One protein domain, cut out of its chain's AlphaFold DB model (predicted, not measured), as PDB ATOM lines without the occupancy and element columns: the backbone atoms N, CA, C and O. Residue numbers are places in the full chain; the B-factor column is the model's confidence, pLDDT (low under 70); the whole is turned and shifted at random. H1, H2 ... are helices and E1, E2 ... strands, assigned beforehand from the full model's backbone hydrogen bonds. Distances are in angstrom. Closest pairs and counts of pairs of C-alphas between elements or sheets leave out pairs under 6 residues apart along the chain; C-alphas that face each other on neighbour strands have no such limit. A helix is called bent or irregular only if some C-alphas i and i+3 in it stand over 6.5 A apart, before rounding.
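AT A GLANCE: This is residues 17 to 165 of the 356 residues of an uncharacterized protein of Ruminococcus sp. AF14-5 (UniProt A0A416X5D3). One strongly twisted sheet of nine strands runs through the domain in two wings, E2 E3 E4 on one side and E1 E7 E9 E8 on the other, joined near the middle by the hairpin E5 and E6. H1 and H2 pack on one face of this sheet, and H3 covers E2 and E3. The printed part has 149 residues with three named helices and nine named strands, in the order E1 E2 E3 E4 H1 E5 E6 H2 H3 E7 E8 E9; the class is mixed, helices and strands. The sheet is branched at E9 and antiparallel but for the parallel pair E6 and E9. The whole is compact, with a radius of gyration of the C-alphas of 14.6 A, and rounded, spanning 42 by 36 by 24 A.

IN THESE COORDINATES: E1 is residues 20 to 26, 19.0 A long, and begins at C-alpha 20, (-148.560, 28.501, 110.282). E2, residues 31 to 39, is 21.9 A long and bends by 55 degrees at residue 36. E3, residues 42 to 49, is 21.4 A long, and E4, residues 55 to 60, is 15.7 A. H1 is residues 65 to 74, 14.2 A long. E5 is residues 76 to 80 and E6 residues 83 to 87. H2, residues 89 to 99, is 15.6 A long and irregular: C-alphas 93 and 96 are 7.2 A apart. H3, residues 121 to 134, is the longest helix at 19.8 A and begins at C-alpha 121, (-123.131, 36.766, 93.064). E7, residues 136 to 142, is 19.3 A long, and E8 is residues 145 to 149. E9, residues 152 to 164, is 29.8 A long, bends by 84 degrees at residue 160 and ends at C-alpha 164, (-134.680, 33.409, 116.967).

HOW THE PARTS SIT: E1, an edge strand, is antiparallel to E7, with N 23 and O 139 at 2.8 A. E7 is antiparallel to E9, with N 138 and O 163 at 2.9 A. The pairing of E9 is staggered: residues 152 to 156 pair with E8, 155 to 159 with E6 and 159 to 164 with E7. E7 and E8 lie on one side of E9 and E6 on the other side. E8 and E9 form a hairpin, with N 147 and O 154 at 2.9 A. E6 is parallel to E9, with N 84 and O 155 at 2.8 A. E5 and E6 form a hairpin, with N 85 and O 78 at 2.8 A. E5 is antiparallel to E2, with N 31 and O 79 at 2.8 A. E2 E3 E4 is a meander, each strand the antiparallel neighbour of the one before; N 32 and O 48 are at 2.8 A, N 58 and O 45 at 2.8 A. The closest C-alphas of the edge strands E4 and E8, those of Met 60 and Asp 149, are 7.3 A apart. H1 and H2 are on the same face of the sheet, at heights of 6.6 A and 7.8 A. H2 lies over E9, where the closest C-alphas, those of Val 91 and Gly 161, are 6.1 A apart. H3, at a height of 8.4 A, lies over E2 and, only just, with 3 of its C-alphas, over E3; it runs along the strands, at 11 degrees to E2 on the local plane. The closest C-alphas of E3 and H3, those of Glu 49 and Ala 128, are 7.4 A apart. H2 and H3 are close but not clearly touching, with C-alphas 99 and 134 at 6.9 A. H1 and H3 are apart. Every O i to N i+4 pair is within hydrogen-bond range in H1 and H3; in H2 it is 4 of 7.

THE WHOLE: The two C-alphas farthest apart, those of Thr 109 and Tyr 151, are 44.4 A apart. The printed part has no cut. The link from H2 to H3, residues 100 to 120, is long, with C-alphas 9 to 24 A from the mean of all C-alphas; the other links are tight. The mean pLDDT of the printed part is 85.9, with residues 39 to 41, 62, 107 to 111 and 149 to 150 under 70.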
ATOM      1  N   VAL A  17    -153.092  30.825 114.248       84.81
ATOM      2  CA  VAL A  17    -151.735  30.348 114.557       84.81
ATOM      3  C   VAL A  17    -151.487  28.976 113.930       84.81
ATOM      4  O   VAL A  17    -150.446  28.773 113.306       84.81
ATOM      5  N   ASN A  18    -152.473  28.079 113.982       85.44
ATOM      6  CA  ASN A  18    -152.416  26.738 113.395       85.44
ATOM      7  C   ASN A  18    -152.320  26.740 111.860       85.44
ATOM      8  O   ASN A  18    -151.971  25.718 111.254       85.44
ATOM      9  N   SER A  19    -152.592  27.872 111.202       83.12
ATOM     10  CA  SER A  19    -152.353  28.050 109.763       83.12
ATOM     11  C   SER A  19    -150.866  28.231 109.405       83.12
ATOM     12  O   SER A  19    -150.502  28.235 108.218       83.12
ATOM     13  N   PHE A  20    -150.000  28.346 110.417       87.12
ATOM     14  CA  PHE A  20    -148.560  28.501 110.282       87.12
ATOM     15  C   PHE A  20    -147.792  27.361 110.956       87.12
ATOM     16  O   PHE A  20    -148.279  26.685 111.855       87.12
ATOM     17  N   VAL A  21    -146.566  27.149 110.488       88.94
ATOM     18  CA  VAL A  21    -145.642  26.131 110.982       88.94
ATOM     19  C   VAL A  21    -144.331  26.815 111.344       88.94
ATOM     20  O   VAL A  21    -143.676  27.409 110.478       88.94
ATOM     21  N   ASP A  22    -143.955  26.708 112.615       89.50
ATOM     22  CA  ASP A  22    -142.652  27.119 113.131       89.50
ATOM     23  C   ASP A  22    -141.658  25.964 112.945       89.50
ATOM     24  O   ASP A  22    -141.778  24.916 113.574       89.50
ATOM     25  N   THR A  23    -140.657  26.148 112.084       91.81
ATOM     26  CA  THR A  23    -139.627  25.134 111.806       91.81
ATOM     27  C   THR A  23    -138.271  25.638 112.266       91.81
ATOM     28  O   THR A  23    -137.803  26.679 111.805       91.81
ATOM     29  N   LYS A  24    -137.620  24.920 113.185       92.50
ATOM     30  CA  LYS A  24    -136.230  25.210 113.553       92.50
ATOM     31  C   LYS A  24    -135.329  24.762 112.407       92.50
ATOM     32  O   LYS A  24    -135.375  23.603 112.015       92.50
ATOM     33  N   VAL A  25    -134.518  25.678 111.896       93.38
ATOM     34  CA  VAL A  25    -133.633  25.434 110.759       93.38
ATOM     35  C   VAL A  25    -132.188  25.719 111.143       93.38
ATOM     36  O   VAL A  25    -131.899  26.713 111.819       93.38
ATOM     37  N   ASN A  26    -131.283  24.853 110.690       94.19
ATOM     38  CA  ASN A  26    -129.851  25.118 110.696       94.19
ATOM     39  C   ASN A  26    -129.472  25.720 109.344       94.19
ATOM     40  O   ASN A  26    -129.443  25.032 108.326       94.19
ATOM     41  N   LEU A  27    -129.165  27.011 109.338       94.75
ATOM     42  CA  LEU A  27    -128.854  27.752 108.126       94.75
ATOM     43  C   LEU A  27    -127.573  27.286 107.440       94.75
ATOM     44  O   LEU A  27    -127.421  27.560 106.259       94.75
ATOM     45  N   ARG A  28    -126.669  26.568 108.121       94.56
ATOM     46  CA  ARG A  28    -125.503  25.973 107.444       94.56
ATOM     47  C   ARG A  28    -125.915  24.948 106.391       94.56
ATOM     48  O   ARG A  28    -125.290  24.880 105.345       94.56
ATOM     49  N   ASN A  29    -127.008  24.228 106.634       95.00
ATOM     50  CA  ASN A  29    -127.541  23.234 105.704       95.00
ATOM     51  C   ASN A  29    -128.365  23.874 104.576       95.00
ATOM     52  O   ASN A  29    -128.918  23.165 103.739       95.00
ATOM     53  N   ALA A  30    -128.514  25.202 104.578       96.44
ATOM     54  CA  ALA A  30    -129.349  25.879 103.609       96.44
ATOM     55  C   ALA A  30    -128.639  26.070 102.268       96.44
ATOM     56  O   ALA A  30    -127.428  26.278 102.193       96.44
ATOM     57  N   LYS A  31    -129.444  26.102 101.210       96.69
ATOM     58  CA  LYS A  31    -129.067  26.629  99.902       96.69
ATOM     59  C   LYS A  31    -129.861  27.897  99.629       96.69
ATOM     60  O   LYS A  31    -131.069  27.952  99.872       96.69
ATOM     61  N   ILE A  32    -129.188  28.918  99.117       96.19
ATOM     62  CA  ILE A  32    -129.822  30.122  98.584       96.19
ATOM     63  C   ILE A  32    -130.029  29.892  97.091       96.19
ATOM     64  O   ILE A  32    -129.061  29.777  96.345       96.19
ATOM     65  N   CYS A  33    -131.281  29.829  96.651       93.69
ATOM     66  CA  CYS A  33    -131.625  29.563  95.260       93.69
ATOM     67  C   CYS A  33    -132.109  30.855  94.594       93.69
ATOM     68  O   CYS A  33    -133.167  31.388  94.946       93.69
ATOM     69  N   ARG A  34    -131.340  31.368  93.630       92.31
ATOM     70  CA  ARG A  34    -131.709  32.503  92.770       92.31
ATOM     71  C   ARG A  34    -132.272  31.979  91.454       92.31
ATOM     72  O   ARG A  34    -131.733  31.040  90.882       92.31
ATOM     73  N   ILE A  35    -133.347  32.589  90.964       89.12
ATOM     74  CA  ILE A  35    -133.877  32.271  89.635       89.12
ATOM     75  C   ILE A  35    -133.023  32.983  88.593       89.12
ATOM     76  O   ILE A  35    -132.949  34.207  88.619       89.12
ATOM     77  N   ASP A  36    -132.425  32.227  87.677       84.44
ATOM     78  CA  ASP A  36    -131.637  32.774  86.573       84.44
ATOM     79  C   ASP A  36    -132.546  33.060  85.364       84.44
ATOM     80  O   ASP A  36    -132.882  34.208  85.040       84.44
ATOM     81  N   ARG A  37    -133.062  31.990  84.749       81.25
ATOM     82  CA  ARG A  37    -133.861  32.056  83.520       81.25
ATOM     83  C   ARG A  37    -134.914  30.960  83.448       81.25
ATOM     84  O   ARG A  37    -134.788  29.899  84.053       81.25
ATOM     85  N   MET A  38    -135.948  31.221  82.657       70.56
ATOM     86  CA  MET A  38    -136.938  30.219  82.268       70.56
ATOM     87  C   MET A  38    -136.655  29.794  80.830       70.56
ATOM     88  O   MET A  38    -136.516  30.649  79.953       70.56
ATOM     89  N   ARG A  39    -136.534  28.487  80.586       61.75
ATOM     90  CA  ARG A  39    -136.331  27.914  79.246       61.75
ATOM     91  C   ARG A  39    -137.420  26.879  78.980       61.75
ATOM     92  O   ARG A  39    -137.359  25.768  79.510       61.75
ATOM     93  N   GLY A  40    -138.399  27.245  78.152       65.19
ATOM     94  CA  GLY A  40    -139.573  26.408  77.896       65.19
ATOM     95  C   GLY A  40    -140.320  26.119  79.199       65.19
ATOM     96  O   GLY A  40    -140.645  27.040  79.940       65.19
ATOM     97  N   GLU A  41    -140.529  24.840  79.509       62.97
ATOM     98  CA  GLU A  41    -141.214  24.403  80.734       62.97
ATOM     99  C   GLU A  41    -140.291  24.274  81.965       62.97
ATOM    100  O   GLU A  41    -140.745  23.901  83.044       62.97
ATOM    101  N   ASN A  42    -138.992  24.577  81.831       72.19
ATOM    102  CA  ASN A  42    -138.010  24.386  82.900       72.19
ATOM    103  C   ASN A  42    -137.575  25.707  83.543       72.19
ATOM    104  O   ASN A  42    -137.304  26.702  82.858       72.19
ATOM    105  N   LEU A  43    -137.422  25.675  84.869       81.06
ATOM    106  CA  LEU A  43    -136.850  26.761  85.660       81.06
ATOM    107  C   LEU A  43    -135.368  26.463  85.915       81.06
ATOM    108  O   LEU A  43    -135.033  25.425  86.484       81.06
ATOM    109  N   ILE A  44    -134.487  27.370  85.496       87.12
ATOM    110  CA  ILE A  44    -133.056  27.296  85.795       87.12
ATOM    111  C   ILE A  44    -132.775  28.153  87.025       87.12
ATOM    112  O   ILE A  44    -133.116  29.342  87.064       87.12
ATOM    113  N   ILE A  45    -132.165  27.538  88.033       90.69
ATOM    114  CA  ILE A  45    -131.773  28.198  89.272       90.69
ATOM    115  C   ILE A  45    -130.259  28.154  89.448       90.69
ATOM    116  O   ILE A  45    -129.595  27.208  89.033       90.69
ATOM    117  N   LEU A  46    -129.732  29.169  90.119       93.50
ATOM    118  CA  LEU A  46    -128.380  29.177  90.656       93.50
ATOM    119  C   LEU A  46    -128.495  28.934  92.158       93.50
ATOM    120  O   LEU A  46    -129.077  29.747  92.884       93.50
ATOM    121  N   ALA A  47    -128.013  27.780  92.604       94.44
ATOM    122  CA  ALA A  47    -128.030  27.375  93.999       94.44
ATOM    123  C   ALA A  47    -126.659  27.648  94.617       94.44
ATOM    124  O   ALA A  47    -125.651  27.162  94.116       94.44
ATOM    125  N   THR A  48    -126.632  28.415  95.705       96.75
ATOM    126  CA  THR A  48    -125.429  28.666  96.503       96.75
ATOM    127  C   THR A  48    -125.563  27.987  97.856       96.75
ATOM    128  O   THR A  48    -126.478  28.295  98.622       96.75
ATOM    129  N   GLU A  49    -124.649  27.079  98.170       96.75
ATOM    130  CA  GLU A  49    -124.583  26.422  99.473       96.75
ATOM    131  C   GLU A  49    -124.096  27.391 100.549       96.75
ATOM    132  O   GLU A  49    -123.072  28.054 100.392       96.75
ATOM    133  N   VAL A  50    -124.819  27.481 101.666       96.44
ATOM    134  CA  VAL A  50    -124.483  28.438 102.725       96.44
ATOM    135  C   VAL A  50    -123.187  28.070 103.448       96.44
ATOM    136  O   VAL A  50    -122.423  28.966 103.813       96.44
ATOM    137  N   ASP A  51    -122.921  26.781 103.670       95.06
ATOM    138  CA  ASP A  51    -121.722  26.372 104.404       95.06
ATOM    139  C   ASP A  51    -120.439  26.526 103.580       95.06
ATOM    140  O   ASP A  51    -119.443  27.053 104.083       95.06
ATOM    141  N   THR A  52    -120.460  26.113 102.315       93.88
ATOM    142  CA  THR A  52    -119.276  26.099 101.441       93.88
ATOM    143  C   THR A  52    -119.132  27.382 100.621       93.88
ATOM    144  O   THR A  52    -118.019  27.755 100.263       93.88
ATOM    145  N   GLY A  53    -120.236  28.079 100.335       91.88
ATOM    146  CA  GLY A  53    -120.282  29.182  99.375       91.88
ATOM    147  C   GLY A  53    -120.262  28.726  97.912       91.88
ATOM    148  O   GLY A  53    -120.274  29.577  97.025       91.88
ATOM    149  N   LEU A  54    -120.235  27.414  97.647       94.50
ATOM    150  CA  LEU A  54    -120.210  26.863  96.295       94.50
ATOM    151  C   LEU A  54    -121.515  27.195  95.568       94.50
ATOM    152  O   LEU A  54    -122.599  26.978  96.114       94.50
ATOM    153  N   GLN A  55    -121.408  27.694  94.336       94.69
ATOM    154  CA  GLN A  55    -122.549  27.981  93.471       94.69
ATOM    155  C   GLN A  55    -122.564  27.040  92.264       94.69
ATOM    156  O   GLN A  55    -121.528  26.801  91.645       94.69
ATOM    157  N   TYR A  56    -123.743  26.528  91.917       93.88
ATOM    158  CA  TYR A  56    -123.954  25.694  90.735       93.88
ATOM    159  C   TYR A  56    -125.328  25.936  90.105       93.88
ATOM    160  O   TYR A  56    -126.276  26.370  90.765       93.88
ATOM    161  N   GLU A  57    -125.432  25.646  88.807       93.19
ATOM    162  CA  GLU A  57    -126.703  25.658  88.084       93.19
ATOM    163  C   GLU A  57    -127.485  24.373  88.395       93.19
ATOM    164  O   GLU A  57    -126.943  23.269  88.353       93.19
ATOM    165  N   GLN A  58    -128.772  24.512  88.701       88.75
ATOM    166  CA  GLN A  58    -129.694  23.397  88.875       88.75
ATOM    167  C   GLN A  58    -130.943  23.630  88.024       88.75
ATOM    168  O   GLN A  58    -131.518  24.720  87.982       88.75
ATOM    169  N   LYS A  59    -131.380  22.573  87.338       85.69
ATOM    170  CA  LYS A  59    -132.613  22.557  86.554       85.69
ATOM    171  C   LYS A  59    -133.751  22.014  87.411       85.69
ATOM    172  O   LYS A  59    -133.597  20.977  88.049       85.69
ATOM    173  N   MET A  60    -134.884  22.708  87.416       82.69
ATOM    174  CA  MET A  60    -136.111  22.281  88.089       82.69
ATOM    175  C   MET A  60    -137.202  21.980  87.059       82.69
ATOM    176  O   MET A  60    -137.358  22.731  86.088       82.69
ATOM    177  N   HIS A  61    -137.960  20.903  87.289       73.62
ATOM    178  CA  HIS A  61    -139.084  20.520  86.435       73.62
ATOM    179  C   HIS A  61    -140.306  21.427  86.634       73.62
ATOM    180  O   HIS A  61    -140.346  22.298  87.508       73.62
ATOM    181  N   VAL A  62    -141.305  21.212  85.774       66.00
ATOM    182  CA  VAL A  62    -142.527  22.009  85.663       66.00
ATOM    183  C   VAL A  62    -143.214  22.162  87.017       66.00
ATOM    184  O   VAL A  62    -143.705  21.206  87.614       66.00
ATOM    185  N   LEU A  63    -143.280  23.403  87.490       75.88
ATOM    186  CA  LEU A  63    -144.016  23.760  88.694       75.88
ATOM    187  C   LEU A  63    -145.462  24.130  88.347       75.88
ATOM    188  O   LEU A  63    -145.722  24.656  87.261       75.88
ATOM    189  N   PRO A  64    -146.415  23.963  89.283       78.00
ATOM    190  CA  PRO A  64    -147.761  24.494  89.108       78.00
ATOM    191  C   PRO A  64    -147.720  25.987  88.749       78.00
ATOM    192  O   PRO A  64    -147.033  26.762  89.413       78.00
ATOM    193  N   ALA A  65    -148.506  26.430  87.762       79.31
ATOM    194  CA  ALA A  65    -148.431  27.797  87.220       79.31
ATOM    195  C   ALA A  65    -148.516  28.912  88.285       79.31
ATOM    196  O   ALA A  65    -147.873  29.959  88.178       79.31
ATOM    197  N   LYS A  66    -149.294  28.693  89.354       80.00
ATOM    198  CA  LYS A  66    -149.403  29.624  90.493       80.00
ATOM    199  C   LYS A  66    -148.082  29.774  91.258       80.00
ATOM    200  O   LYS A  66    -147.775  30.864  91.740       80.00
ATOM    201  N   LEU A  67    -147.321  28.689  91.381       81.06
ATOM    202  CA  LEU A  67    -146.016  28.655  92.027       81.06
ATOM    203  C   LEU A  67    -144.957  29.320  91.149       81.06
ATOM    204  O   LEU A  67    -144.212  30.156  91.653       81.06
ATOM    205  N   THR A  68    -144.970  29.042  89.843       80.44
ATOM    206  CA  THR A  68    -144.085  29.673  88.853       80.44
ATOM    207  C   THR A  68    -144.236  31.191  88.869       80.44
ATOM    208  O   THR A  68    -143.271  31.890  89.157       80.44
ATOM    209  N   LYS A  69    -145.468  31.712  88.747       81.62
ATOM    210  CA  LYS A  69    -145.746  33.162  88.835       81.62
ATOM    211  C   LYS A  69    -145.256  33.789  90.140       81.62
ATOM    212  O   LYS A  69    -144.823  34.941  90.185       81.62
ATOM    213  N   ARG A  70    -145.357  33.052  91.250       82.50
ATOM    214  CA  ARG A  70    -144.877  33.532  92.548       82.50
ATOM    215  C   ARG A  70    -143.354  33.573  92.596       82.50
ATOM    216  O   ARG A  70    -142.804  34.555  93.088       82.50
ATOM    217  N   LEU A  71    -142.697  32.527  92.111       85.69
ATOM    218  CA  LEU A  71    -141.247  32.445  92.020       85.69
ATOM    219  C   LEU A  71    -140.701  33.531  91.095       85.69
ATOM    220  O   LEU A  71    -139.835  34.274  91.531       85.69
ATOM    221  N   GLU A  72    -141.280  33.738  89.912       81.81
ATOM    222  CA  GLU A  72    -140.941  34.847  89.005       81.81
ATOM    223  C   GLU A  72    -140.991  36.209  89.705       81.81
ATOM    224  O   GLU A  72    -140.071  37.020  89.583       81.81
ATOM    225  N   ARG A  73    -142.056  36.459  90.478       83.88
ATOM    226  CA  ARG A  73    -142.233  37.716  91.211       83.88
ATOM    227  C   ARG A  73    -141.218  37.891  92.342       83.88
ATOM    228  O   ARG A  73    -140.783  39.010  92.610       83.88
ATOM    229  N   ILE A  74    -140.912  36.824  93.078       87.94
ATOM    230  CA  ILE A  74    -140.029  36.888  94.251       87.94
ATOM    231  C   ILE A  74    -138.554  36.864  93.833       87.94
ATOM    232  O   ILE A  74    -137.763  37.647  94.367       87.94
ATOM    233  N   GLY A  75    -138.204  36.029  92.857       89.06
ATOM    234  CA  GLY A  75    -136.878  35.891  92.256       89.06
ATOM    235  C   GLY A  75    -135.916  34.957  92.996       89.06
ATOM    236  O   GLY A  75    -134.824  34.710  92.496       89.06
ATOM    237  N   CYS A  76    -136.286  34.454  94.176       91.94
ATOM    238  CA  CYS A  76    -135.443  33.573  94.983       91.94
ATOM    239  C   CYS A  76    -136.253  32.712  95.965       91.94
ATOM    240  O   CYS A  76    -137.432  32.978  96.224       91.94
ATOM    241  N   PHE A  77    -135.605  31.695  96.530       94.25
ATOM    242  CA  PHE A  77    -136.094  30.889  97.649       94.25
ATOM    243  C   PHE A  77    -134.921  30.269  98.425       94.25
ATOM    244  O   PHE A  77    -133.769  30.379  98.008       94.25
ATOM    245  N   TYR A  78    -135.215  29.634  99.559       95.56
ATOM    246  CA  TYR A  78    -134.231  28.896 100.356       95.56
ATOM    247  C   TYR A  78    -134.582  27.410 100.377       95.56
ATOM    248  O   TYR A  78    -135.745  27.073 100.601       95.56
ATOM    249  N   GLU A  79    -133.606  26.532 100.164       95.06
ATOM    250  CA  GLU A  79    -133.784  25.079 100.256       95.06
ATOM    251  C   GLU A  79    -133.086  24.539 101.509       95.06
ATOM    252  O   GLU A  79    -131.910  24.828 101.719       95.06
ATOM    253  N   ILE A  80    -133.810  23.805 102.361       94.88
ATOM    254  CA  ILE A  80    -133.292  23.190 103.598       94.88
ATOM    255  C   ILE A  80    -134.053  21.880 103.823       94.88
ATOM    256  O   ILE A  80    -135.279  21.917 103.874       94.88
ATOM    257  N   ASP A  81    -133.365  20.745 103.957       87.50
ATOM    258  CA  ASP A  81    -133.965  19.440 104.300       87.50
ATOM    259  C   ASP A  81    -135.221  19.080 103.464       87.50
ATOM    260  O   ASP A  81    -136.277  18.746 103.999       87.50
ATOM    261  N   ASN A  82    -135.136  19.194 102.130       87.50
ATOM    262  CA  ASN A  82    -136.235  18.995 101.159       87.50
ATOM    263  C   ASN A  82    -137.413  19.988 101.251       87.50
ATOM    264  O   ASN A  82    -138.409  19.846 100.533       87.50
ATOM    265  N   TYR A  83    -137.304  21.035 102.069       93.62
ATOM    266  CA  TYR A  83    -138.223  22.169 102.050       93.62
ATOM    267  C   TYR A  83    -137.697  23.290 101.163       93.62
ATOM    268  O   TYR A  83    -136.548  23.705 101.283       93.62
ATOM    269  N   ARG A  84    -138.578  23.848 100.333       93.88
ATOM    270  CA  ARG A  84    -138.345  25.045  99.519       93.88
ATOM    271  C   ARG A  84    -139.181  26.200 100.076       93.88
ATOM    272  O   ARG A  84    -140.398  26.287  99.885       93.88
ATOM    273  N   TYR A  85    -138.512  27.093 100.798       95.38
ATOM    274  CA  TYR A  85    -139.076  28.258 101.472       95.38
ATOM    275  C   TYR A  85    -139.080  29.474 100.544       95.38
ATOM    276  O   TYR A  85    -138.047  30.104 100.324       95.38
ATOM    277  N   ILE A  86    -140.253  29.850 100.037       93.75
ATOM    278  CA  ILE A  86    -140.421  31.031  99.183       93.75
ATOM    279  C   ILE A  86    -140.706  32.247 100.072       93.75
ATOM    280  O   ILE A  86    -141.818  32.346 100.618       93.75
ATOM    281  N   PRO A  87    -139.758  33.189 100.225       92.81
ATOM    282  CA  PRO A  87    -139.946  34.333 101.099       92.81
ATOM    283  C   PRO A  87    -141.041  35.260 100.577       92.81
ATOM    284  O   PRO A  87    -141.217  35.475  99.377       92.81
ATOM    285  N   THR A  88    -141.790  35.849 101.503       88.25
ATOM    286  CA  THR A  88    -142.584  37.044 101.201       88.25
ATOM    287  C   THR A  88    -141.671  38.244 100.938       88.25
ATOM    288  O   THR A  88    -140.494  38.244 101.298       88.25
ATOM    289  N   VAL A  89    -142.223  39.305 100.341       83.69
ATOM    290  CA  VAL A  89    -141.487  40.556 100.085       83.69
ATOM    291  C   VAL A  89    -140.893  41.137 101.372       83.69
ATOM    292  O   VAL A  89    -139.764  41.618 101.354       83.69
ATOM    293  N   ASP A  90    -141.623  41.067 102.489       80.81
ATOM    294  CA  ASP A  90    -141.142  41.588 103.772       80.81
ATOM    295  C   ASP A  90    -139.978  40.755 104.319       80.81
ATOM    296  O   ASP A  90    -138.962  41.314 104.742       80.81
ATOM    297  N   VAL A  91    -140.073  39.421 104.220       86.94
ATOM    298  CA  VAL A  91    -138.981  38.534 104.637       86.94
ATOM    299  C   VAL A  91    -137.722  38.789 103.823       86.94
ATOM    300  O   VAL A  91    -136.661  39.024 104.397       86.94
ATOM    301  N   LYS A  92    -137.870  38.809 102.496       85.69
ATOM    302  CA  LYS A  92    -136.785  39.017 101.538       85.69
ATOM    303  C   LYS A  92    -136.118  40.385 101.675       85.69
ATOM    304  O   LYS A  92    -134.908  40.490 101.549       85.69
ATOM    305  N   GLY A  93    -136.911  41.435 101.883       77.38
ATOM    306  CA  GLY A  93    -136.409  42.807 101.913       77.38
ATOM    307  C   GLY A  93    -135.852  43.228 103.268       77.38
ATOM    308  O   GLY A  93    -134.938  44.043 103.328       77.38
ATOM    309  N   ARG A  94    -136.410  42.706 104.365       78.81
ATOM    310  CA  ARG A  94    -136.163  43.264 105.699       78.81
ATOM    311  C   ARG A  94    -135.896  42.196 106.749       78.81
ATOM    312  O   ARG A  94    -134.890  42.282 107.444       78.81
ATOM    313  N   VAL A  95    -136.794  41.218 106.910       81.62
ATOM    314  CA  VAL A  95    -136.733  40.293 108.064       81.62
ATOM    315  C   VAL A  95    -135.457  39.461 108.041       81.62
ATOM    316  O   VAL A  95    -134.822  39.329 109.079       81.62
ATOM    317  N   ILE A  96    -135.031  38.953 106.882       86.19
ATOM    318  CA  ILE A  96    -133.808  38.147 106.816       86.19
ATOM    319  C   ILE A  96    -132.571  38.932 107.278       86.19
ATOM    320  O   ILE A  96    -131.751  38.380 108.004       86.19
ATOM    321  N   ASN A  97    -132.482  40.226 106.956       85.25
ATOM    322  CA  ASN A  97    -131.356  41.090 107.328       85.25
ATOM    323  C   ASN A  97    -131.300  41.401 108.834       85.25
ATOM    324  O   ASN A  97    -130.216  41.582 109.380       85.25
ATOM    325  N   ASP A  98    -132.440  41.417 109.529       82.38
ATOM    326  CA  ASP A  98    -132.465  41.614 110.988       82.38
ATOM    327  C   ASP A  98    -131.834  40.450 111.750       82.38
ATOM    328  O   ASP A  98    -131.240  40.643 112.814       82.38
ATOM    329  N   TYR A  99    -132.020  39.242 111.219       86.06
ATOM    330  CA  TYR A  99    -131.573  38.002 111.844       86.06
ATOM    331  C   TYR A  99    -130.215  37.538 111.306       86.06
ATOM    332  O   TYR A  99    -129.416  36.988 112.058       86.06
ATOM    333  N   CYS A 100    -129.924  37.811 110.035       88.38
ATOM    334  CA  CYS A 100    -128.640  37.565 109.382       88.38
ATOM    335  C   CYS A 100    -127.904  38.901 109.230       88.38
ATOM    336  O   CYS A 100    -127.798  39.445 108.130       88.38
ATOM    337  N   LYS A 101    -127.463  39.455 110.365       84.56
ATOM    338  CA  LYS A 101    -126.853  40.789 110.446       84.56
ATOM    339  C   LYS A 101    -125.504  40.861 109.717       84.56
ATOM    340  O   LYS A 101    -124.830  39.831 109.615       84.56
ATOM    341  N   PRO A 102    -125.090  42.061 109.261       83.94
ATOM    342  CA  PRO A 102    -123.731  42.295 108.788       83.94
ATOM    343  C   PRO A 102    -122.687  41.813 109.797       83.94
ATOM    344  O   PRO A 102    -122.866  41.938 111.014       83.94
ATOM    345  N   LEU A 103    -121.602  41.240 109.284       80.44
ATOM    346  CA  LEU A 103    -120.427  40.926 110.092       80.44
ATOM    347  C   LEU A 103    -119.670  42.221 110.407       80.44
ATOM    348  O   LEU A 103    -119.703  43.157 109.619       80.44
ATOM    349  N   LYS A 104    -118.929  42.259 111.523       80.00
ATOM    350  CA  LYS A 104    -118.121  43.437 111.912       80.00
ATOM    351  C   LYS A 104    -117.112  43.878 110.840       80.00
ATOM    352  O   LYS A 104    -116.652  45.006 110.871       80.00
ATOM    353  N   SER A 105    -116.732  42.967 109.947       74.75
ATOM    354  CA  SER A 105    -115.796  43.196 108.846       74.75
ATOM    355  C   SER A 105    -116.452  43.752 107.577       74.75
ATOM    356  O   SER A 105    -115.762  43.933 106.579       74.75
ATOM    357  N   GLU A 106    -117.775  43.918 107.551       75.31
ATOM    358  CA  GLU A 106    -118.503  44.441 106.394       75.31
ATOM    359  C   GLU A 106    -118.730  45.950 106.533       75.31
ATOM    360  O   GLU A 106    -119.027  46.437 107.618       75.31
ATOM    361  N   ASP A 107    -118.608  46.675 105.420       67.75
ATOM    362  CA  ASP A 107    -118.905  48.107 105.337       67.75
ATOM    363  C   ASP A 107    -120.396  48.373 105.634       67.75
ATOM    364  O   ASP A 107    -121.288  47.792 104.998       67.75
ATOM    365  N   ASP A 108    -120.666  49.269 106.588       60.22
ATOM    366  CA  ASP A 108    -122.011  49.653 107.035       60.22
ATOM    367  C   ASP A 108    -122.880  50.230 105.898       60.22
ATOM    368  O   ASP A 108    -124.115  50.136 105.939       60.22
ATOM    369  N   THR A 109    -122.260  50.750 104.833       57.88
ATOM    370  CA  THR A 109    -122.964  51.263 103.648       57.88
ATOM    371  C   THR A 109    -123.615  50.162 102.794       57.88
ATOM    372  O   THR A 109    -124.559  50.445 102.054       57.88
ATOM    373  N   LYS A 110    -123.214  48.885 102.945       60.34
ATOM    374  CA  LYS A 110    -123.802  47.704 102.264       60.34
ATOM    375  C   LYS A 110    -124.632  46.814 103.214       60.34
ATOM    376  O   LYS A 110    -124.701  45.588 103.070       60.34
ATOM    377  N   SER A 111    -125.276  47.413 104.217       66.19
ATOM    378  CA  SER A 111    -125.912  46.677 105.322       66.19
ATOM    379  C   SER A 111    -127.144  45.843 104.939       66.19
ATOM    380  O   SER A 111    -127.381  44.805 105.559       66.19
ATOM    381  N   THR A 112    -127.913  46.221 103.911       78.12
ATOM    382  CA  THR A 112    -129.164  45.525 103.548       78.12
ATOM    383  C   THR A 112    -129.032  44.761 102.235       78.12
ATOM    384  O   THR A 112    -128.794  45.359 101.191       78.12
ATOM    385  N   ILE A 113    -129.259  43.446 102.272       81.56
ATOM    386  CA  ILE A 113    -129.276  42.588 101.082       81.56
ATOM    387  C   ILE A 113    -130.727  42.290 100.720       81.56
ATOM    388  O   ILE A 113    -131.442  41.644 101.488       81.56
ATOM    389  N   VAL A 114    -131.169  42.734  99.545       84.12
ATOM    390  CA  VAL A 114    -132.489  42.382  99.007       84.12
ATOM    391  C   VAL A 114    -132.293  41.429  97.840       84.12
ATOM    392  O   VAL A 114    -132.097  41.853  96.704       84.12
ATOM    393  N   LEU A 115    -132.368  40.127  98.119       83.56
ATOM    394  CA  LEU A 115    -132.226  39.130  97.065       83.56
ATOM    395  C   LEU A 115    -133.338  39.246  96.021       83.56
ATOM    396  O   LEU A 115    -134.510  39.467  96.327       83.56
ATOM    397  N   SER A 116    -132.980  39.071  94.763       84.31
ATOM    398  CA  SER A 116    -133.889  38.985  93.630       84.31
ATOM    399  C   SER A 116    -133.249  38.136  92.536       84.31
ATOM    400  O   SER A 116    -132.095  37.731  92.655       84.31
ATOM    401  N   ARG A 117    -133.981  37.915  91.443       82.44
ATOM    402  CA  ARG A 117    -133.437  37.250  90.254       82.44
ATOM    403  C   ARG A 117    -132.237  37.983  89.630       82.44
ATOM    404  O   ARG A 117    -131.463  37.359  88.929       82.44
ATOM    405  N   PHE A 118    -132.093  39.286  89.888       83.94
ATOM    406  CA  PHE A 118    -131.030  40.143  89.346       83.94
ATOM    407  C   PHE A 118    -129.939  40.463  90.373       83.94
ATOM    408  O   PHE A 118    -129.143  41.363  90.153       83.94
ATOM    409  N   SER A 119    -129.953  39.818  91.541       86.25
ATOM    410  CA  SER A 119    -128.903  40.053  92.534       86.25
ATOM    411  C   SER A 119    -127.572  39.521  92.029       86.25
ATOM    412  O   SER A 119    -127.543  38.419  91.492       86.25
ATOM    413  N   GLU A 120    -126.496  40.257  92.277       89.00
ATOM    414  CA  GLU A 120    -125.130  39.851  91.941       89.00
ATOM    415  C   GLU A 120    -124.671  38.660  92.795       89.00
ATOM    416  O   GLU A 120    -125.166  38.437  93.907       89.00
ATOM    417  N   ASP A 121    -123.691  37.897  92.309       89.62
ATOM    418  CA  ASP A 121    -123.131  36.766  93.064       89.62
ATOM    419  C   ASP A 121    -122.470  37.210  94.376       89.62
ATOM    420  O   ASP A 121    -122.564  36.505  95.384       89.62
ATOM    421  N   GLU A 122    -121.905  38.423  94.419       89.19
ATOM    422  CA  GLU A 122    -121.362  39.020  95.646       89.19
ATOM    423  C   GLU A 122    -122.444  39.176  96.732       89.19
ATOM    424  O   GLU A 122    -122.195  38.887  97.907       89.19
ATOM    425  N   ASP A 123    -123.662  39.582  96.359       89.06
ATOM    426  CA  ASP A 123    -124.779  39.744  97.296       89.06
ATOM    427  C   ASP A 123    -125.252  38.401  97.852       89.06
ATOM    428  O   ASP A 123    -125.538  38.284  99.049       89.06
ATOM    429  N   VAL A 124    -125.301  37.373  97.000       91.31
ATOM    430  CA  VAL A 124    -125.660  36.007  97.403       91.31
ATOM    431  C   VAL A 124    -124.598  35.436  98.340       91.31
ATOM    432  O   VAL A 124    -124.938  34.941  99.417       91.31
ATOM    433  N   ALA A 125    -123.316  35.574  97.996       91.00
ATOM    434  CA  ALA A 125    -122.198  35.124  98.822       91.00
ATOM    435  C   ALA A 125    -122.138  35.864 100.169       91.00
ATOM    436  O   ALA A 125    -121.849  35.274 101.215       91.00
ATOM    437  N   ARG A 126    -122.447  37.167 100.187       90.75
ATOM    438  CA  ARG A 126    -122.561  37.943 101.428       90.75
ATOM    439  C   ARG A 126    -123.720  37.443 102.285       90.75
ATOM    440  O   ARG A 126    -123.516  37.207 103.475       90.75
ATOM    441  N   LEU A 127    -124.901  37.199 101.708       92.12
ATOM    442  CA  LEU A 127    -126.012  36.637 102.479       92.12
ATOM    443  C   LEU A 127    -125.681  35.237 103.012       92.12
ATOM    444  O   LEU A 127    -125.964  34.971 104.178       92.12
ATOM    445  N   ALA A 128    -125.042  34.381 102.210       94.12
ATOM    446  CA  ALA A 128    -124.590  33.058 102.635       94.12
ATOM    447  C   ALA A 128    -123.683  33.151 103.871       94.12
ATOM    448  O   ALA A 128    -123.968  32.531 104.895       94.12
ATOM    449  N   ARG A 129    -122.662  34.020 103.853       92.69
ATOM    450  CA  ARG A 129    -121.787  34.248 105.022       92.69
ATOM    451  C   ARG A 129    -122.564  34.689 106.265       92.69
ATOM    452  O   ARG A 129    -122.333  34.161 107.357       92.69
ATOM    453  N   ARG A 130    -123.520  35.612 106.116       92.12
ATOM    454  CA  ARG A 130    -124.360  36.080 107.231       92.12
ATOM    455  C   ARG A 130    -125.282  34.976 107.765       92.12
ATOM    456  O   ARG A 130    -125.386  34.813 108.980       92.12
ATOM    457  N   MET A 131    -125.899  34.180 106.888       93.62
ATOM    458  CA  MET A 131    -126.724  33.021 107.261       93.62
ATOM    459  C   MET A 131    -125.896  31.956 107.995       93.62
ATOM    460  O   MET A 131    -126.294  31.493 109.066       93.62
ATOM    461  N   LYS A 132    -124.696  31.638 107.490       93.62
ATOM    462  CA  LYS A 132    -123.740  30.720 108.130       93.62
ATOM    463  C   LYS A 132    -123.389  31.160 109.554       93.62
ATOM    464  O   LYS A 132    -123.300  30.321 110.457       93.62
ATOM    465  N   ASN A 133    -123.217  32.468 109.770       91.12
ATOM    466  CA  ASN A 133    -122.921  33.036 111.084       91.12
ATOM    467  C   ASN A 133    -124.138  33.061 112.027       91.12
ATOM    468  O   ASN A 133    -123.986  32.804 113.220       91.12
ATOM    469  N   ALA A 134    -125.343  33.317 111.508       89.50
ATOM    470  CA  ALA A 134    -126.579  33.292 112.296       89.50
ATOM    471  C   ALA A 134    -126.931  31.883 112.819       89.50
ATOM    472  O   ALA A 134    -127.596  31.753 113.848       89.50
ATOM    473  N   ARG A 135    -126.426  30.825 112.162       89.19
ATOM    474  CA  ARG A 135    -126.570  29.407 112.541       89.19
ATOM    475  C   ARG A 135    -128.026  28.951 112.603       89.19
ATOM    476  O   ARG A 135    -128.542  28.469 111.609       89.19
ATOM    477  N   ASN A 136    -128.684  29.067 113.754       91.50
ATOM    478  CA  ASN A 136    -130.008  28.497 113.977       91.50
ATOM    479  C   ASN A 136    -131.066  29.590 114.065       91.50
ATOM    480  O   ASN A 136    -130.973  30.484 114.907       91.50
ATOM    481  N   LEU A 137    -132.123  29.456 113.268       91.25
ATOM    482  CA  LEU A 137    -133.313  30.304 113.330       91.25
ATOM    483  C   LEU A 137    -134.574  29.441 113.370       91.25
ATOM    484  O   LEU A 137    -134.530  28.234 113.145       91.25
ATOM    485  N   THR A 138    -135.707  30.073 113.648       90.88
ATOM    486  CA  THR A 138    -137.024  29.462 113.479       90.88
ATOM    487  C   THR A 138    -137.727  30.155 112.323       90.88
ATOM    488  O   THR A 138    -138.001  31.354 112.378       90.88
ATOM    489  N   PHE A 139    -138.000  29.414 111.260       92.81
ATOM    490  CA  PHE A 139    -138.772  29.885 110.118       92.81
ATOM    491  C   PHE A 139    -140.261  29.756 110.417       92.81
ATOM    492  O   PHE A 139    -140.726  28.686 110.794       92.81
ATOM    493  N   VAL A 140    -141.000  30.851 110.231       91.06
ATOM    494  CA  VAL A 140    -142.463  30.887 110.331       91.06
ATOM    495  C   VAL A 140    -143.002  30.801 108.917       91.06
ATOM    496  O   VAL A 140    -142.814  31.716 108.105       91.06
ATOM    497  N   SER A 141    -143.647  29.691 108.595       91.25
ATOM    498  CA  SER A 141    -144.107  29.413 107.240       91.25
ATOM    499  C   SER A 141    -145.586  29.052 107.207       91.25
ATOM    500  O   SER A 141    -146.171  28.741 108.237       91.25
ATOM    501  N   ARG A 142    -146.234  29.138 106.043       89.06
ATOM    502  CA  ARG A 142    -147.573  28.544 105.873       89.06
ATOM    503  C   ARG A 142    -147.459  27.017 105.892       89.06
ATOM    504  O   ARG A 142    -146.366  26.473 105.735       89.06
ATOM    505  N   ARG A 143    -148.584  26.315 106.025       87.50
ATOM    506  CA  ARG A 143    -148.579  24.860 105.831       87.50
ATOM    507  C   ARG A 143    -147.994  24.512 104.450       87.50
ATOM    508  O   ARG A 143    -148.399  25.132 103.459       87.50
ATOM    509  N   PRO A 144    -147.004  23.605 104.389       89.19
ATOM    510  CA  PRO A 144    -146.378  23.221 103.135       89.19
ATOM    511  C   PRO A 144    -147.347  22.418 102.267       89.19
ATOM    512  O   PRO A 144    -148.289  21.807 102.769       89.19
ATOM    513  N   PHE A 145    -147.075  22.383 100.969       87.88
ATOM    514  CA  PHE A 145    -147.664  21.423 100.042       87.88
ATOM    515  C   PHE A 145    -146.545  20.703  99.294       87.88
ATOM    516  O   PHE A 145    -145.454  21.250  99.114       87.88
ATOM    517  N   GLU A 146    -146.808  19.472  98.882       88.88
ATOM    518  CA  GLU A 146    -145.818  18.624  98.228       88.88
ATOM    519  C   GLU A 146    -145.906  18.753  96.711       88.88
ATOM    520  O   GLU A 146    -146.989  18.859  96.134       88.88
ATOM    521  N   VAL A 147    -144.743  18.771  96.068       82.69
ATOM    522  CA  VAL A 147    -144.602  18.692  94.617       82.69
ATOM    523  C   VAL A 147    -143.542  17.642  94.330       82.69
ATOM    524  O   VAL A 147    -142.434  17.706  94.867       82.69
ATOM    525  N   MET A 148    -143.897  16.677  93.491       76.75
ATOM    526  CA  MET A 148    -142.968  15.667  93.006       76.75
ATOM    527  C   MET A 148    -142.144  16.259  91.860       76.75
ATOM    528  O   MET A 148    -142.704  16.744  90.878       76.75
ATOM    529  N   ASP A 149    -140.822  16.246  92.006       68.06
ATOM    530  CA  ASP A 149    -139.858  16.748  91.027       68.06
ATOM    531  C   ASP A 149    -138.984  15.570  90.579       68.06
ATOM    532  O   ASP A 149    -138.108  15.113  91.319       68.06
ATOM    533  N   SER A 150    -139.281  15.022  89.397       69.12
ATOM    534  CA  SER A 150    -138.767  13.730  88.915       69.12
ATOM    535  C   SER A 150    -139.031  12.565  89.882       69.12
ATOM    536  O   SER A 150    -140.042  11.882  89.747       69.12
ATOM    537  N   TYR A 151    -138.152  12.368  90.872       72.81
ATOM    538  CA  TYR A 151    -138.171  11.269  91.851       72.81
ATOM    539  C   TYR A 151    -137.987  11.742  93.301       72.81
ATOM    540  O   TYR A 151    -137.877  10.925  94.213       72.81
ATOM    541  N   VAL A 152    -137.928  13.059  93.530       78.44
ATOM    542  CA  VAL A 152    -137.782  13.653  94.863       78.44
ATOM    543  C   VAL A 152    -139.020  14.481  95.173       78.44
ATOM    544  O   VAL A 152    -139.415  15.358  94.402       78.44
ATOM    545  N   THR A 153    -139.637  14.221  96.322       83.81
ATOM    546  CA  THR A 153    -140.761  15.023  96.807       83.81
ATOM    547  C   THR A 153    -140.233  16.225  97.577       83.81
ATOM    548  O   THR A 153    -139.655  16.080  98.655       83.81
ATOM    549  N   TYR A 154    -140.464  17.423  97.040       87.50
ATOM    550  CA  TYR A 154    -140.136  18.677  97.710       87.50
ATOM    551  C   TYR A 154    -141.368  19.281  98.377       87.50
ATOM    552  O   TYR A 154    -142.459  19.329  97.805       87.50
ATOM    553  N   LYS A 155    -141.170  19.821  99.580       91.62
ATOM    554  CA  LYS A 155    -142.195  20.559 100.322       91.62
ATOM    555  C   LYS A 155    -142.053  22.048 100.061       91.62
ATOM    556  O   LYS A 155    -141.112  22.688 100.520       91.62
ATOM    557  N   TYR A 156    -143.009  22.627  99.352       91.31
ATOM    558  CA  TYR A 156    -143.043  24.057  99.083       91.31
ATOM    559  C   TYR A 156    -143.841  24.786 100.146       91.31
ATOM    560  O   TYR A 156    -144.973  24.422 100.463       91.31
ATOM    561  N   THR A 157    -143.277  25.871 100.667       92.06
ATOM    562  CA  THR A 157    -143.984  26.719 101.621       92.06
ATOM    563  C   THR A 157    -143.689  28.201 101.430       92.06
ATOM    564  O   THR A 157    -142.670  28.622 100.887       92.06
ATOM    565  N   SER A 158    -144.629  29.023 101.889       91.56
ATOM    566  CA  SER A 158    -144.460  30.465 102.005       91.56
ATOM    567  C   SER A 158    -143.730  30.792 103.296       91.56
ATOM    568  O   SER A 158    -144.319  30.636 104.362       91.56
ATOM    569  N   LEU A 159    -142.512  31.319 103.216       92.75
ATOM    570  CA  LEU A 159    -141.816  31.861 104.379       92.75
ATOM    571  C   LEU A 159    -142.337  33.272 104.669       92.75
ATOM    572  O   LEU A 159    -142.086  34.221 103.918       92.75
ATOM    573  N   VAL A 160    -143.119  33.393 105.739       89.38
ATOM    574  CA  VAL A 160    -143.821  34.630 106.112       89.38
ATOM    575  C   VAL A 160    -143.131  35.382 107.244       89.38
ATOM    576  O   VAL A 160    -143.350  36.581 107.374       89.38
ATOM    577  N   GLY A 161    -142.277  34.717 108.022       89.31
ATOM    578  CA  GLY A 161    -141.577  35.317 109.151       89.31
ATOM    579  C   GLY A 161    -140.370  34.513 109.611       89.31
ATOM    580  O   GLY A 161    -140.149  33.387 109.168       89.31
ATOM    581  N   ILE A 162    -139.586  35.106 110.506       88.44
ATOM    582  CA  ILE A 162    -138.389  34.501 111.097       88.44
ATOM    583  C   ILE A 162    -138.335  34.905 112.572       88.44
ATOM    584  O   ILE A 162    -138.572  36.061 112.919       88.44
ATOM    585  N   LYS A 163    -138.015  33.945 113.437       85.94
ATOM    586  CA  LYS A 163    -137.815  34.104 114.881       85.94
ATOM    587  C   LYS A 163    -136.413  33.600 115.253       85.94
ATOM    588  O   LYS A 163    -135.803  32.817 114.524       85.94
ATOM    589  N   SER A 164    -135.895  34.021 116.407       79.50
ATOM    590  CA  SER A 164    -134.680  33.409 116.967       79.50
ATOM    591  C   SER A 164    -134.964  31.979 117.424       79.50
ATOM    592  O   SER A 164    -136.036  31.723 117.963       79.50
ATOM    593  N   ALA A 165    -133.990  31.076 117.284       72.50
ATOM    594  CA  ALA A 165    -134.155  29.663 117.641       72.50
ATOM    595  C   ALA A 165    -134.346  29.390 119.146       72.50
ATOM    596  O   ALA A 165    -134.836  28.323 119.515       72.50
TER     597      ALA A 165